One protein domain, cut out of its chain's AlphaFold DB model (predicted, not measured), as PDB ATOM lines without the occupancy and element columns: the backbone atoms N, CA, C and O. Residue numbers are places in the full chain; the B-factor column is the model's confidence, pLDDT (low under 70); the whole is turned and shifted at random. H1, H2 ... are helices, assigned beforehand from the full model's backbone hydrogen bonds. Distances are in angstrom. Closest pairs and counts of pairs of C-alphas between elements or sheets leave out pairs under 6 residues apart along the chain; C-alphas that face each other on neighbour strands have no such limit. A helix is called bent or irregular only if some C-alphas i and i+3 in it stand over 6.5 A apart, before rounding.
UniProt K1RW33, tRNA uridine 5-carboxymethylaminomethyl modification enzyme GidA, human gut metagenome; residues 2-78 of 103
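What this domain is: This is residues 2 to 78 of the 103 residues of the protein "tRNA uridine 5-carboxymethylaminomethyl modification enzyme GidA" of human gut metagenome (UniProt K1RW33). A small head of short helices and loops is joined to a long arm: the helix H4 bends steeply, its first arm H4a lies in the head with the short helices H2 and H3 packed on it, and residues 59 to 78, mostly the second arm H4b, stick out free. H1 lies at the far end of the head from this arm, with one end close to H3. The printed part has 77 residues with four named helices, in the order H1, H2, H3, H4, and no named strand; its class is all helix. The whole is only just extended, close to loose, with a radius of gyration of the C-alphas of 17.6 A, and it spans 61 by 31 by 19 A, the free arm making much of the length.

Where its parts are: H4, residues 44 to 74, was assigned as one helix by its hydrogen bonds, but it is bent: C-alphas 55 and 58 are 7.6 A apart. Its arm H4a, residues 44 to 55, is 16.5 A long and begins at C-alpha 44 (-84.576, 44.043, 35.897). Its arm H4b, residues 58 to 74, is 24.7 A long and ends at C-alpha 74 (-74.116, 63.591, 70.607). H3 is residues 29 to 34, 10.1 A, and H2 is residues 18 to 22, 6.6 A. H1, residues 2 to 6, is 5.9 A long and begins at C-alpha 2 (-62.554, 42.047, 23.784).

How they stand to each other: The lines of H4a and H4b stand at a steep tilt of 64 degrees. H3 touches H4a, about perpendicular at 84 degrees, through residues 47 to 51 of the arm alone; the closest C-alphas, of Tyr 29 and Lys 47, are 6.1 A apart. H2 touches H4a through residues 51 to 55 of the arm alone, and the closest C-alphas, of Leu 22 and Glu 51, are 6.5 A apart. H2 and H3 are close but not clearly touching, their closest C-alphas, of Leu 22 and Tyr 29, being 6.8 A apart. H1 and H3 are also close but not clearly touching, with the C-alphas of Phe 3 and Glu 34 closest at 7.9 A. H1 is apart from H2, H4a and H4b, and H4b touches no helix. Every O i to N i+4 pair is within hydrogen-bond range in H1, H2, H4a and H4b; in H3 0 of 2 are, while 3 of 3 O i to N i+3 pairs are within range.

The domain as a whole: The two C-alphas farthest apart are those of Lys 2 and Leu 78, at 61.5 A. Without the residues that stand free, the body has 57 residues and spans 30 by 27 by 19 A. The link from H1 to H2, 11 residues, is long; those from H2 to H3 and from H3 to H4 are short. The printed part has no cut. Its mean pLDDT is 89.6, and no printed residue is under 70.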
ATOM      1  N   LYS A   2     -61.489  41.195  24.361       71.81
ATOM      2  CA  LYS A   2     -62.554  42.047  23.784       71.81
ATOM      3  C   LYS A   2     -63.537  42.677  24.789       71.81
ATOM      4  O   LYS A   2     -64.022  43.759  24.503       71.81
ATOM      5  N   PHE A   3     -63.806  42.052  25.941       81.25
ATOM      6  CA  PHE A   3     -64.821  42.534  26.898       81.25
ATOM      7  C   PHE A   3     -64.524  43.941  27.443       81.25
ATOM      8  O   PHE A   3     -65.319  44.856  27.271       81.25
ATOM      9  N   TYR A   4     -63.343  44.136  28.038       80.06
ATOM     10  CA  TYR A   4     -62.973  45.418  28.647       80.06
ATOM     11  C   TYR A   4     -62.966  46.558  27.624       80.06
ATOM     12  O   TYR A   4     -63.583  47.590  27.849       80.06
ATOM     13  N   THR A   5     -62.366  46.340  26.450       78.06
ATOM     14  CA  THR A   5     -62.357  47.334  25.367       78.06
ATOM     15  C   THR A   5     -63.760  47.627  24.826       78.06
ATOM     16  O   THR A   5     -64.047  48.778  24.517       78.06
ATOM     17  N   LYS A   6     -64.645  46.621  24.745       83.12
ATOM     18  CA  LYS A   6     -66.032  46.780  24.274       83.12
ATOM     19  C   LYS A   6     -66.835  47.736  25.156       83.12
ATOM     20  O   LYS A   6     -67.596  48.535  24.626       83.12
ATOM     21  N   TYR A   7     -66.637  47.677  26.471       84.50
ATOM     22  CA  TYR A   7     -67.360  48.515  27.432       84.50
ATOM     23  C   TYR A   7     -66.559  49.729  27.914       84.50
ATOM     24  O   TYR A   7     -66.934  50.355  28.894       84.50
ATOM     25  N   GLY A   8     -65.452  50.079  27.246       78.69
ATOM     26  CA  GLY A   8     -64.637  51.244  27.616       78.69
ATOM     27  C   GLY A   8     -63.894  51.098  28.951       78.69
ATOM     28  O   GLY A   8     -63.442  52.089  29.516       78.69
ATOM     29  N   SER A   9     -63.753  49.868  29.443       81.56
ATOM     30  CA  SER A   9     -63.136  49.547  30.723       81.56
ATOM     31  C   SER A   9     -61.646  49.229  30.588       81.56
ATOM     32  O   SER A   9     -61.178  48.697  29.578       81.56
ATOM     33  N   SER A  10     -60.874  49.521  31.636       81.06
ATOM     34  CA  SER A  10     -59.436  49.224  31.674       81.06
ATOM     35  C   SER A  10     -59.159  47.714  31.734       81.06
ATOM     36  O   SER A  10     -59.878  46.952  32.377       81.06
ATOM     37  N   ASN A  11     -58.098  47.243  31.077       79.31
ATOM     38  CA  ASN A  11     -57.765  45.816  31.097       79.31
ATOM     39  C   ASN A  11     -57.263  45.372  32.486       79.31
ATOM     40  O   ASN A  11     -56.596  46.135  33.186       79.31
ATOM     41  N   ILE A  12     -57.536  44.122  32.861       79.88
ATOM     42  CA  ILE A  12     -57.135  43.545  34.148       79.88
ATOM     43  C   ILE A  12     -56.055  42.486  33.920       79.88
ATOM     44  O   ILE A  12     -56.171  41.651  33.026       79.88
ATOM     45  N   LYS A  13     -54.981  42.539  34.719       70.94
ATOM     46  CA  LYS A  13     -53.811  41.647  34.603       70.94
ATOM     47  C   LYS A  13     -53.851  40.431  35.546       70.94
ATOM     48  O   LYS A  13     -53.038  39.530  35.389       70.94
ATOM     49  N   ILE A  14     -54.760  40.424  36.522       81.25
ATOM     50  CA  ILE A  14     -54.889  39.417  37.591       81.25
ATOM     51  C   ILE A  14     -56.370  39.017  37.703       81.25
ATOM     52  O   ILE A  14     -57.242  39.804  37.347       81.25
ATOM     53  N   GLY A  15     -56.673  37.806  38.176       81.75
ATOM     54  CA  GLY A  15     -58.055  37.404  38.457       81.75
ATOM     55  C   GLY A  15     -58.727  38.346  39.464       81.75
ATOM     56  O   GLY A  15     -58.145  38.671  40.497       81.75
ATOM     57  N   VAL A  16     -59.950  38.780  39.159       88.00
ATOM     58  CA  VAL A  16     -60.790  39.625  40.023       88.00
ATOM     59  C   VAL A  16     -62.182  39.017  40.143       88.00
ATOM     60  O   VAL A  16     -62.586  38.224  39.291       88.00
ATOM     61  N   LYS A  17     -62.930  39.389  41.184       90.25
ATOM     62  CA  LYS A  17     -64.329  38.968  41.321       90.25
ATOM     63  C   LYS A  17     -65.208  39.767  40.357       90.25
ATOM     64  O   LYS A  17     -64.931  40.934  40.094       90.25
ATOM     65  N   LEU A  18     -66.319  39.183  39.903       89.88
ATOM     66  CA  LEU A  18     -67.308  39.893  39.075       89.88
ATOM     67  C   LEU A  18     -67.871  41.138  39.783       89.88
ATOM     68  O   LEU A  18     -68.041  42.180  39.159       89.88
ATOM     69  N   ALA A  19     -68.059  41.075  41.105       89.62
ATOM     70  CA  ALA A  19     -68.471  42.230  41.905       89.62
ATOM     71  C   ALA A  19     -67.466  43.397  41.828       89.62
ATOM     72  O   ALA A  19     -67.861  44.558  41.821       89.62
ATOM     73  N   ASP A  20     -66.165  43.116  41.709       89.50
ATOM     74  CA  ASP A  20     -65.162  44.174  41.545       89.50
ATOM     75  C   ASP A  20     -65.219  44.814  40.151       89.50
ATOM     76  O   ASP A  20     -64.825  45.970  39.991       89.50
ATOM     77  N   LEU A  21     -65.751  44.104  39.148       90.12
ATOM     78  CA  LEU A  21     -66.040  44.681  37.835       90.12
ATOM     79  C   LEU A  21     -67.229  45.638  37.899       90.12
ATOM     80  O   LEU A  21     -67.155  46.710  37.308       90.12
ATOM     81  N   LEU A  22     -68.282  45.298  38.649       91.62
ATOM     82  CA  LEU A  22     -69.476  46.146  38.794       91.62
ATOM     83  C   LEU A  22     -69.212  47.470  39.506       91.62
ATOM     84  O   LEU A  22     -69.960  48.422  39.305       91.62
ATOM     85  N   LYS A  23     -68.129  47.570  40.284       89.19
ATOM     86  CA  LYS A  23     -67.678  48.848  40.860       89.19
ATOM     87  C   LYS A  23     -67.257  49.866  39.797       89.19
ATOM     88  O   LYS A  23     -67.130  51.049  40.103       89.19
ATOM     89  N   ARG A  24     -67.008  49.426  38.563       88.88
ATOM     90  CA  ARG A  24     -66.679  50.298  37.437       88.88
ATOM     91  C   ARG A  24     -67.966  50.823  36.815       88.88
ATOM     92  O   ARG A  24     -68.855  50.045  36.476       88.88
ATOM     93  N   THR A  25     -68.084  52.139  36.684       85.44
ATOM     94  CA  THR A  25     -69.340  52.799  36.294       85.44
ATOM     95  C   THR A  25     -69.800  52.411  34.891       85.44
ATOM     96  O   THR A  25     -71.001  52.405  34.624       85.44
ATOM     97  N   GLU A  26     -68.864  52.039  34.021       89.00
ATOM     98  CA  GLU A  26     -69.104  51.571  32.660       89.00
ATOM     99  C   GLU A  26     -69.619  50.122  32.568       89.00
ATOM    100  O   GLU A  26     -70.114  49.713  31.518       89.00
ATOM    101  N   ILE A  27     -69.528  49.342  33.652       91.25
ATOM    102  CA  ILE A  27     -69.963  47.943  33.687       91.25
ATOM    103  C   ILE A  27     -71.370  47.839  34.284       91.25
ATOM    104  O   ILE A  27     -71.681  48.423  35.329       91.25
ATOM    105  N   LYS A  28     -72.219  47.068  33.602       92.50
ATOM    106  CA  LYS A  28     -73.572  46.699  34.026       92.50
ATOM    107  C   LYS A  28     -73.644  45.220  34.386       92.50
ATOM    108  O   LYS A  28     -72.842  44.429  33.886       92.50
ATOM    109  N   TYR A  29     -74.623  44.851  35.204       93.00
ATOM    110  CA  TYR A  29     -74.882  43.471  35.614       93.00
ATOM    111  C   TYR A  29     -75.105  42.564  34.404       93.00
ATOM    112  O   TYR A  29     -74.476  41.517  34.301       93.00
ATOM    113  N   GLU A  30     -75.903  43.018  33.437       91.06
ATOM    114  CA  GLU A  30     -76.203  42.284  32.198       91.06
ATOM    115  C   GLU A  30     -74.941  41.911  31.406       91.06
ATOM    116  O   GLU A  30     -74.888  40.883  30.738       91.06
ATOM    117  N   TYR A  31     -73.889  42.731  31.478       91.44
ATOM    118  CA  TYR A  31     -72.656  42.473  30.732       91.44
ATOM    119  C   TYR A  31     -71.873  41.305  31.334       91.44
ATOM    120  O   TYR A  31     -71.081  40.669  30.640       91.44
ATOM    121  N   LEU A  32     -72.093  40.987  32.612       90.50
ATOM    122  CA  LEU A  32     -71.403  39.889  33.279       90.50
ATOM    123  C   LEU A  32     -71.789  38.516  32.715       90.50
ATOM    124  O   LEU A  32     -70.978  37.598  32.807       90.50
ATOM    125  N   GLU A  33     -72.950  38.386  32.067       89.62
ATOM    126  CA  GLU A  33     -73.377  37.154  31.384       89.62
ATOM    127  C   GLU A  33     -72.444  36.760  30.221       89.62
ATOM    128  O   GLU A  33     -72.366  35.592  29.829       89.62
ATOM    129  N   GLU A  34     -71.690  37.721  29.665       89.88
ATOM    130  CA  GLU A  34     -70.643  37.441  28.671       89.88
ATOM    131  C   GLU A  34     -69.404  36.776  29.288       89.88
ATOM    132  O   GLU A  34     -68.600  36.184  28.562       89.88
ATOM    133  N   ILE A  35     -69.233  36.893  30.608       89.00
ATOM    134  CA  ILE A  35     -68.108  36.338  31.364       89.00
ATOM    135  C   ILE A  35     -68.512  35.022  32.031       89.00
ATOM    136  O   ILE A  35     -67.765  34.048  31.934       89.00
ATOM    137  N   ASP A  36     -69.675  34.987  32.685       89.38
ATOM    138  CA  ASP A  36     -70.209  33.799  33.352       89.38
ATOM    139  C   ASP A  36     -71.649  33.526  32.905       89.38
ATOM    140  O   ASP A  36     -72.563  34.312  33.138       89.38
ATOM    141  N   LYS A  37     -71.853  32.375  32.261       87.69
ATOM    142  CA  LYS A  37     -73.166  31.916  31.786       87.69
ATOM    143  C   LYS A  37     -74.070  31.425  32.921       87.69
ATOM    144  O   LYS A  37     -75.257  31.246  32.685       87.69
ATOM    145  N   ASN A  38     -73.522  31.190  34.115       90.94
ATOM    146  CA  ASN A  38     -74.256  30.697  35.283       90.94
ATOM    147  C   ASN A  38     -74.736  31.831  36.201       90.94
ATOM    148  O   ASN A  38     -75.005  31.599  37.381       90.94
ATOM    149  N   MET A  39     -74.800  33.062  35.688       89.19
ATOM    150  CA  MET A  39     -75.338  34.193  36.436       89.19
ATOM    151  C   MET A  39     -76.791  33.913  36.861       89.19
ATOM    152  O   MET A  39     -77.546  33.322  36.086       89.19
ATOM    153  N   PRO A  40     -77.195  34.322  38.076       90.38
ATOM    154  CA  PRO A  40     -78.575  34.182  38.520       90.38
ATOM    155  C   PRO A  40     -79.542  34.905  37.579       90.38
ATOM    156  O   PRO A  40     -79.281  36.047  37.189       90.38
ATOM    157  N   ASP A  41     -80.662  34.250  37.274       91.06
ATOM    158  CA  ASP A  41     -81.779  34.867  36.562       91.06
ATOM    159  C   ASP A  41     -82.523  35.792  37.528       91.06
ATOM    160  O   ASP A  41     -83.213  35.341  38.443       91.06
ATOM    161  N   LEU A  42     -82.276  37.090  37.374       93.75
ATOM    162  CA  LEU A  42     -82.833  38.154  38.199       93.75
ATOM    163  C   LEU A  42     -83.750  39.030  37.351       93.75
ATOM    164  O   LEU A  42     -83.506  39.254  36.163       93.75
ATOM    165  N   THR A  43     -84.763  39.603  37.984       96.44
ATOM    166  CA  THR A  43     -85.578  40.657  37.381       96.44
ATOM    167  C   THR A  43     -84.745  41.910  37.104       96.44
ATOM    168  O   THR A  43     -83.701  42.155  37.710       96.44
ATOM    169  N   GLU A  44     -85.233  42.768  36.211       94.25
ATOM    170  CA  GLU A  44     -84.576  44.043  35.897       94.25
ATOM    171  C   GLU A  44     -84.429  44.971  37.113       94.25
ATOM    172  O   GLU A  44     -83.489  45.764  37.183       94.25
ATOM    173  N   GLU A  45     -85.344  44.881  38.078       96.62
ATOM    174  CA  GLU A  45     -85.257  45.633  39.333       96.62
ATOM    175  C   GLU A  45     -84.142  45.087  40.228       96.62
ATOM    176  O   GLU A  45     -83.308  45.856  40.704       96.62
ATOM    177  N   GLU A  46     -84.057  43.766  40.382       96.12
ATOM    178  CA  GLU A  46     -83.004  43.112  41.165       96.12
ATOM    179  C   GLU A  46     -81.611  43.353  40.570       96.12
ATOM    180  O   GLU A  46     -80.676  43.670  41.306       96.12
ATOM    181  N   LYS A  47     -81.460  43.285  39.240       94.75
ATOM    182  CA  LYS A  47     -80.190  43.606  38.565       94.75
ATOM    183  C   LYS A  47     -79.737  45.033  38.877       94.75
ATOM    184  O   LYS A  47     -78.570  45.253  39.208       94.75
ATOM    185  N   LYS A  48     -80.655  46.003  38.799       94.12
ATOM    186  CA  LYS A  48     -80.373  47.412  39.123       94.12
ATOM    187  C   LYS A  48     -80.008  47.592  40.588       94.12
ATOM    188  O   LYS A  48     -79.058  48.315  40.878       94.12
ATOM    189  N   GLU A  49     -80.726  46.934  41.491       95.25
ATOM    190  CA  GLU A  49     -80.437  46.994  42.922       95.25
ATOM    191  C   GLU A  49     -79.031  46.459  43.217       95.25
ATOM    192  O   GLU A  49     -78.251  47.124  43.897       95.25
ATOM    193  N   VAL A  50     -78.644  45.324  42.622       94.50
ATOM    194  CA  VAL A  50     -77.280  44.784  42.744       94.50
ATOM    195  C   VAL A  50     -76.241  45.778  42.220       94.50
ATOM    196  O   VAL A  50     -75.225  46.009  42.880       94.50
ATOM    197  N   GLU A  51     -76.473  46.399  41.059       93.31
ATOM    198  CA  GLU A  51     -75.562  47.422  40.537       93.31
ATOM    199  C   GLU A  51     -75.403  48.603  41.494       93.31
ATOM    200  O   GLU A  51     -74.276  49.032  41.748       93.31
ATOM    201  N   ILE A  52     -76.511  49.127  42.021       92.75
ATOM    202  CA  ILE A  52     -76.513  50.256  42.955       92.75
ATOM    203  C   ILE A  52     -75.747  49.867  44.218       92.75
ATOM    204  O   ILE A  52     -74.785  50.543  44.588       92.75
ATOM    205  N   GLN A  53     -76.107  48.750  44.845       94.25
ATOM    206  CA  GLN A  53     -75.467  48.307  46.078       94.25
ATOM    207  C   GLN A  53     -73.958  48.151  45.898       94.25
ATOM    208  O   GLN A  53     -73.197  48.693  46.693       94.25
ATOM    209  N   VAL A  54     -73.504  47.490  44.828       94.06
ATOM    210  CA  VAL A  54     -72.070  47.253  44.606       94.06
ATOM    211  C   VAL A  54     -71.317  48.541  44.254       94.06
ATOM    212  O   VAL A  54     -70.206  48.753  44.748       94.06
ATOM    213  N   LYS A  55     -71.900  49.427  43.434       92.44
ATOM    214  CA  LYS A  55     -71.269  50.703  43.042       92.44
ATOM    215  C   LYS A  55     -71.143  51.665  44.223       92.44
ATOM    216  O   LYS A  55     -70.140  52.372  44.329       92.44
ATOM    217  N   TYR A  56     -72.131  51.673  45.116       92.50
ATOM    218  CA  TYR A  56     -72.201  52.621  46.226       92.50
ATOM    219  C   TYR A  56     -71.776  52.045  47.582       92.50
ATOM    220  O   TYR A  56     -71.619  52.822  48.521       92.50
ATOM    221  N   GLU A  57     -71.489  50.742  47.691       92.75
ATOM    222  CA  GLU A  57     -71.103  50.058  48.939       92.75
ATOM    223  C   GLU A  57     -70.033  50.823  49.734       92.75
ATOM    224  O   GLU A  57     -70.143  51.000  50.947       92.75
ATOM    225  N   GLY A  58     -68.987  51.297  49.050       90.56
ATOM    226  CA  GLY A  58     -67.892  52.030  49.687       90.56
ATOM    227  C   GLY A  58     -68.330  53.378  50.257       90.56
ATOM    228  O   GLY A  58     -67.933  53.731  51.365       90.56
ATOM    229  N   TYR A  59     -69.170  54.109  49.526       92.19
ATOM    230  CA  TYR A  59     -69.692  55.402  49.963       92.19
ATOM    231  C   TYR A  59     -70.666  55.238  51.127       92.19
ATOM    232  O   TYR A  59     -70.512  55.916  52.138       92.19
ATOM    233  N   ILE A  60     -71.585  54.273  51.033       93.06
ATOM    234  CA  ILE A  60     -72.552  53.961  52.092       93.06
ATOM    235  C   ILE A  60     -71.814  53.617  53.389       93.06
ATOM    236  O   ILE A  60     -72.071  54.229  54.421       93.06
ATOM    237  N   LYS A  61     -70.804  52.739  53.333       96.00
ATOM    238  CA  LYS A  61     -69.987  52.394  54.511       96.00
ATOM    239  C   LYS A  61     -69.278  53.604  55.124       96.00
ATOM    240  O   LYS A  61     -69.159  53.705  56.345       96.00
ATOM    241  N   LEU A  62     -68.779  54.523  54.293       96.50
ATOM    242  CA  LEU A  62     -68.141  55.753  54.769       96.50
ATOM    243  C   LEU A  62     -69.145  56.693  55.444       96.50
ATOM    244  O   LEU A  62     -68.803  57.325  56.446       96.50
ATOM    245  N   GLU A  63     -70.357  56.802  54.910       96.38
ATOM    246  CA  GLU A  63     -71.429  57.608  55.498       96.38
ATOM    247  C   GLU A  63     -71.931  57.003  56.813       96.38
ATOM    248  O   GLU A  63     -72.022  57.708  57.819       96.38
ATOM    249  N   GLU A  64     -72.155  55.692  56.859       97.12
ATOM    250  CA  GLU A  64     -72.553  54.977  58.075       97.12
ATOM    251  C   GLU A  64     -71.529  55.161  59.203       97.12
ATOM    252  O   GLU A  64     -71.899  55.480  60.337       97.12
ATOM    253  N   ALA A  65     -70.233  55.060  58.891       96.94
ATOM    254  CA  ALA A  65     -69.167  55.296  59.861       96.94
ATOM    255  C   ALA A  65     -69.166  56.743  60.395       96.94
ATOM    256  O   ALA A  65     -68.893  56.981  61.579       96.94
ATOM    257  N   GLN A  66     -69.484  57.729  59.547       96.31
ATOM    258  CA  GLN A  66     -69.619  59.129  59.965       96.31
ATOM    259  C   GLN A  66     -70.827  59.324  60.883       96.31
ATOM    260  O   GLN A  66     -70.693  59.963  61.932       96.31
ATOM    261  N   VAL A  67     -71.973  58.732  60.538       96.31
ATOM    262  CA  VAL A  67     -73.190  58.760  61.362       96.31
ATOM    263  C   VAL A  67     -72.930  58.124  62.725       96.31
ATOM    264  O   VAL A  67     -73.299  58.696  63.753       96.31
ATOM    265  N   GLU A  68     -72.253  56.977  62.775       96.06
ATOM    266  CA  GLU A  68     -71.925  56.311  64.037       96.06
ATOM    267  C   GLU A  68     -71.007  57.179  64.912       96.06
ATOM    268  O   GLU A  68     -71.239  57.337  66.116       96.06
ATOM    269  N   LYS A  69     -69.984  57.802  64.313       94.56
ATOM    270  CA  LYS A  69     -69.090  58.730  65.018       94.56
ATOM    271  C   LYS A  69     -69.848  59.941  65.559       94.56
ATOM    272  O   LYS A  69     -69.590  60.355  66.690       94.56
ATOM    273  N   PHE A  70     -70.777  60.492  64.783       93.81
ATOM    274  CA  PHE A  70     -71.594  61.628  65.196       93.81
ATOM    275  C   PHE A  70     -72.516  61.263  66.367       93.81
ATOM    276  O   PHE A  70     -72.468  61.924  67.402       93.81
ATOM    277  N   LYS A  71     -73.233  60.135  66.280       92.75
ATOM    278  CA  LYS A  71     -74.071  59.616  67.377       92.75
ATOM    279  C   LYS A  71     -73.275  59.389  68.664       92.75
ATOM    280  O   LYS A  71     -73.757  59.670  69.761       92.75
ATOM    281  N   LYS A  72     -72.032  58.901  68.561       91.12
ATOM    282  CA  LYS A  72     -71.137  58.758  69.725       91.12
ATOM    283  C   LYS A  72     -70.788  60.103  70.366       91.12
ATOM    284  O   LYS A  72     -70.565  60.137  71.572       91.12
ATOM    285  N   LEU A  73     -70.707  61.186  69.591       88.75
ATOM    286  CA  LEU A  73     -70.433  62.531  70.102       88.75
ATOM    287  C   LEU A  73     -71.682  63.195  70.689       88.75
ATOM    288  O   LEU A  73     -71.568  63.802  71.747       88.75
ATOM    289  N   GLU A  74     -72.857  63.041  70.074       86.81
ATOM    290  CA  GLU A  74     -74.116  63.591  70.607       86.81
ATOM    291  C   GLU A  74     -74.453  63.047  71.999       86.81
ATOM    292  O   GLU A  74     -74.924  63.779  72.865       86.81
ATOM    293  N   ASN A  75     -74.151  61.772  72.248       82.56
ATOM    294  CA  ASN A  75     -74.386  61.151  73.550       82.56
ATOM    295  C   ASN A  75     -73.373  61.572  74.629       82.56
ATOM    296  O   ASN A  75     -73.530  61.205  75.797       82.56
ATOM    297  N   LYS A  76     -72.323  62.329  74.283       85.25
ATOM    298  CA  LYS A  76     -71.372  62.844  75.273       85.25
ATOM    299  C   LYS A  76     -71.910  64.122  75.899       85.25
ATOM    300  O   LYS A  76     -71.857  65.196  75.306       85.25
ATOM    301  N   LYS A  77     -72.354  64.005  77.148       86.12
ATOM    302  CA  LYS A  77     -72.676  65.165  77.980       86.12
ATOM    303  C   LYS A  77     -71.426  65.987  78.272       86.12
ATOM    304  O   LYS A  77     -70.319  65.455  78.370       86.12
ATOM    305  N   LEU A  78     -71.629  67.287  78.434       88.31
ATOM    306  CA  LEU A  78     -70.598  68.238  78.826       88.31
ATOM    307  C   LEU A  78     -70.743  68.506  80.329       88.31
ATOM    308  O   LEU A  78     -71.673  69.222  80.690       88.31
TER     309      LEU A  78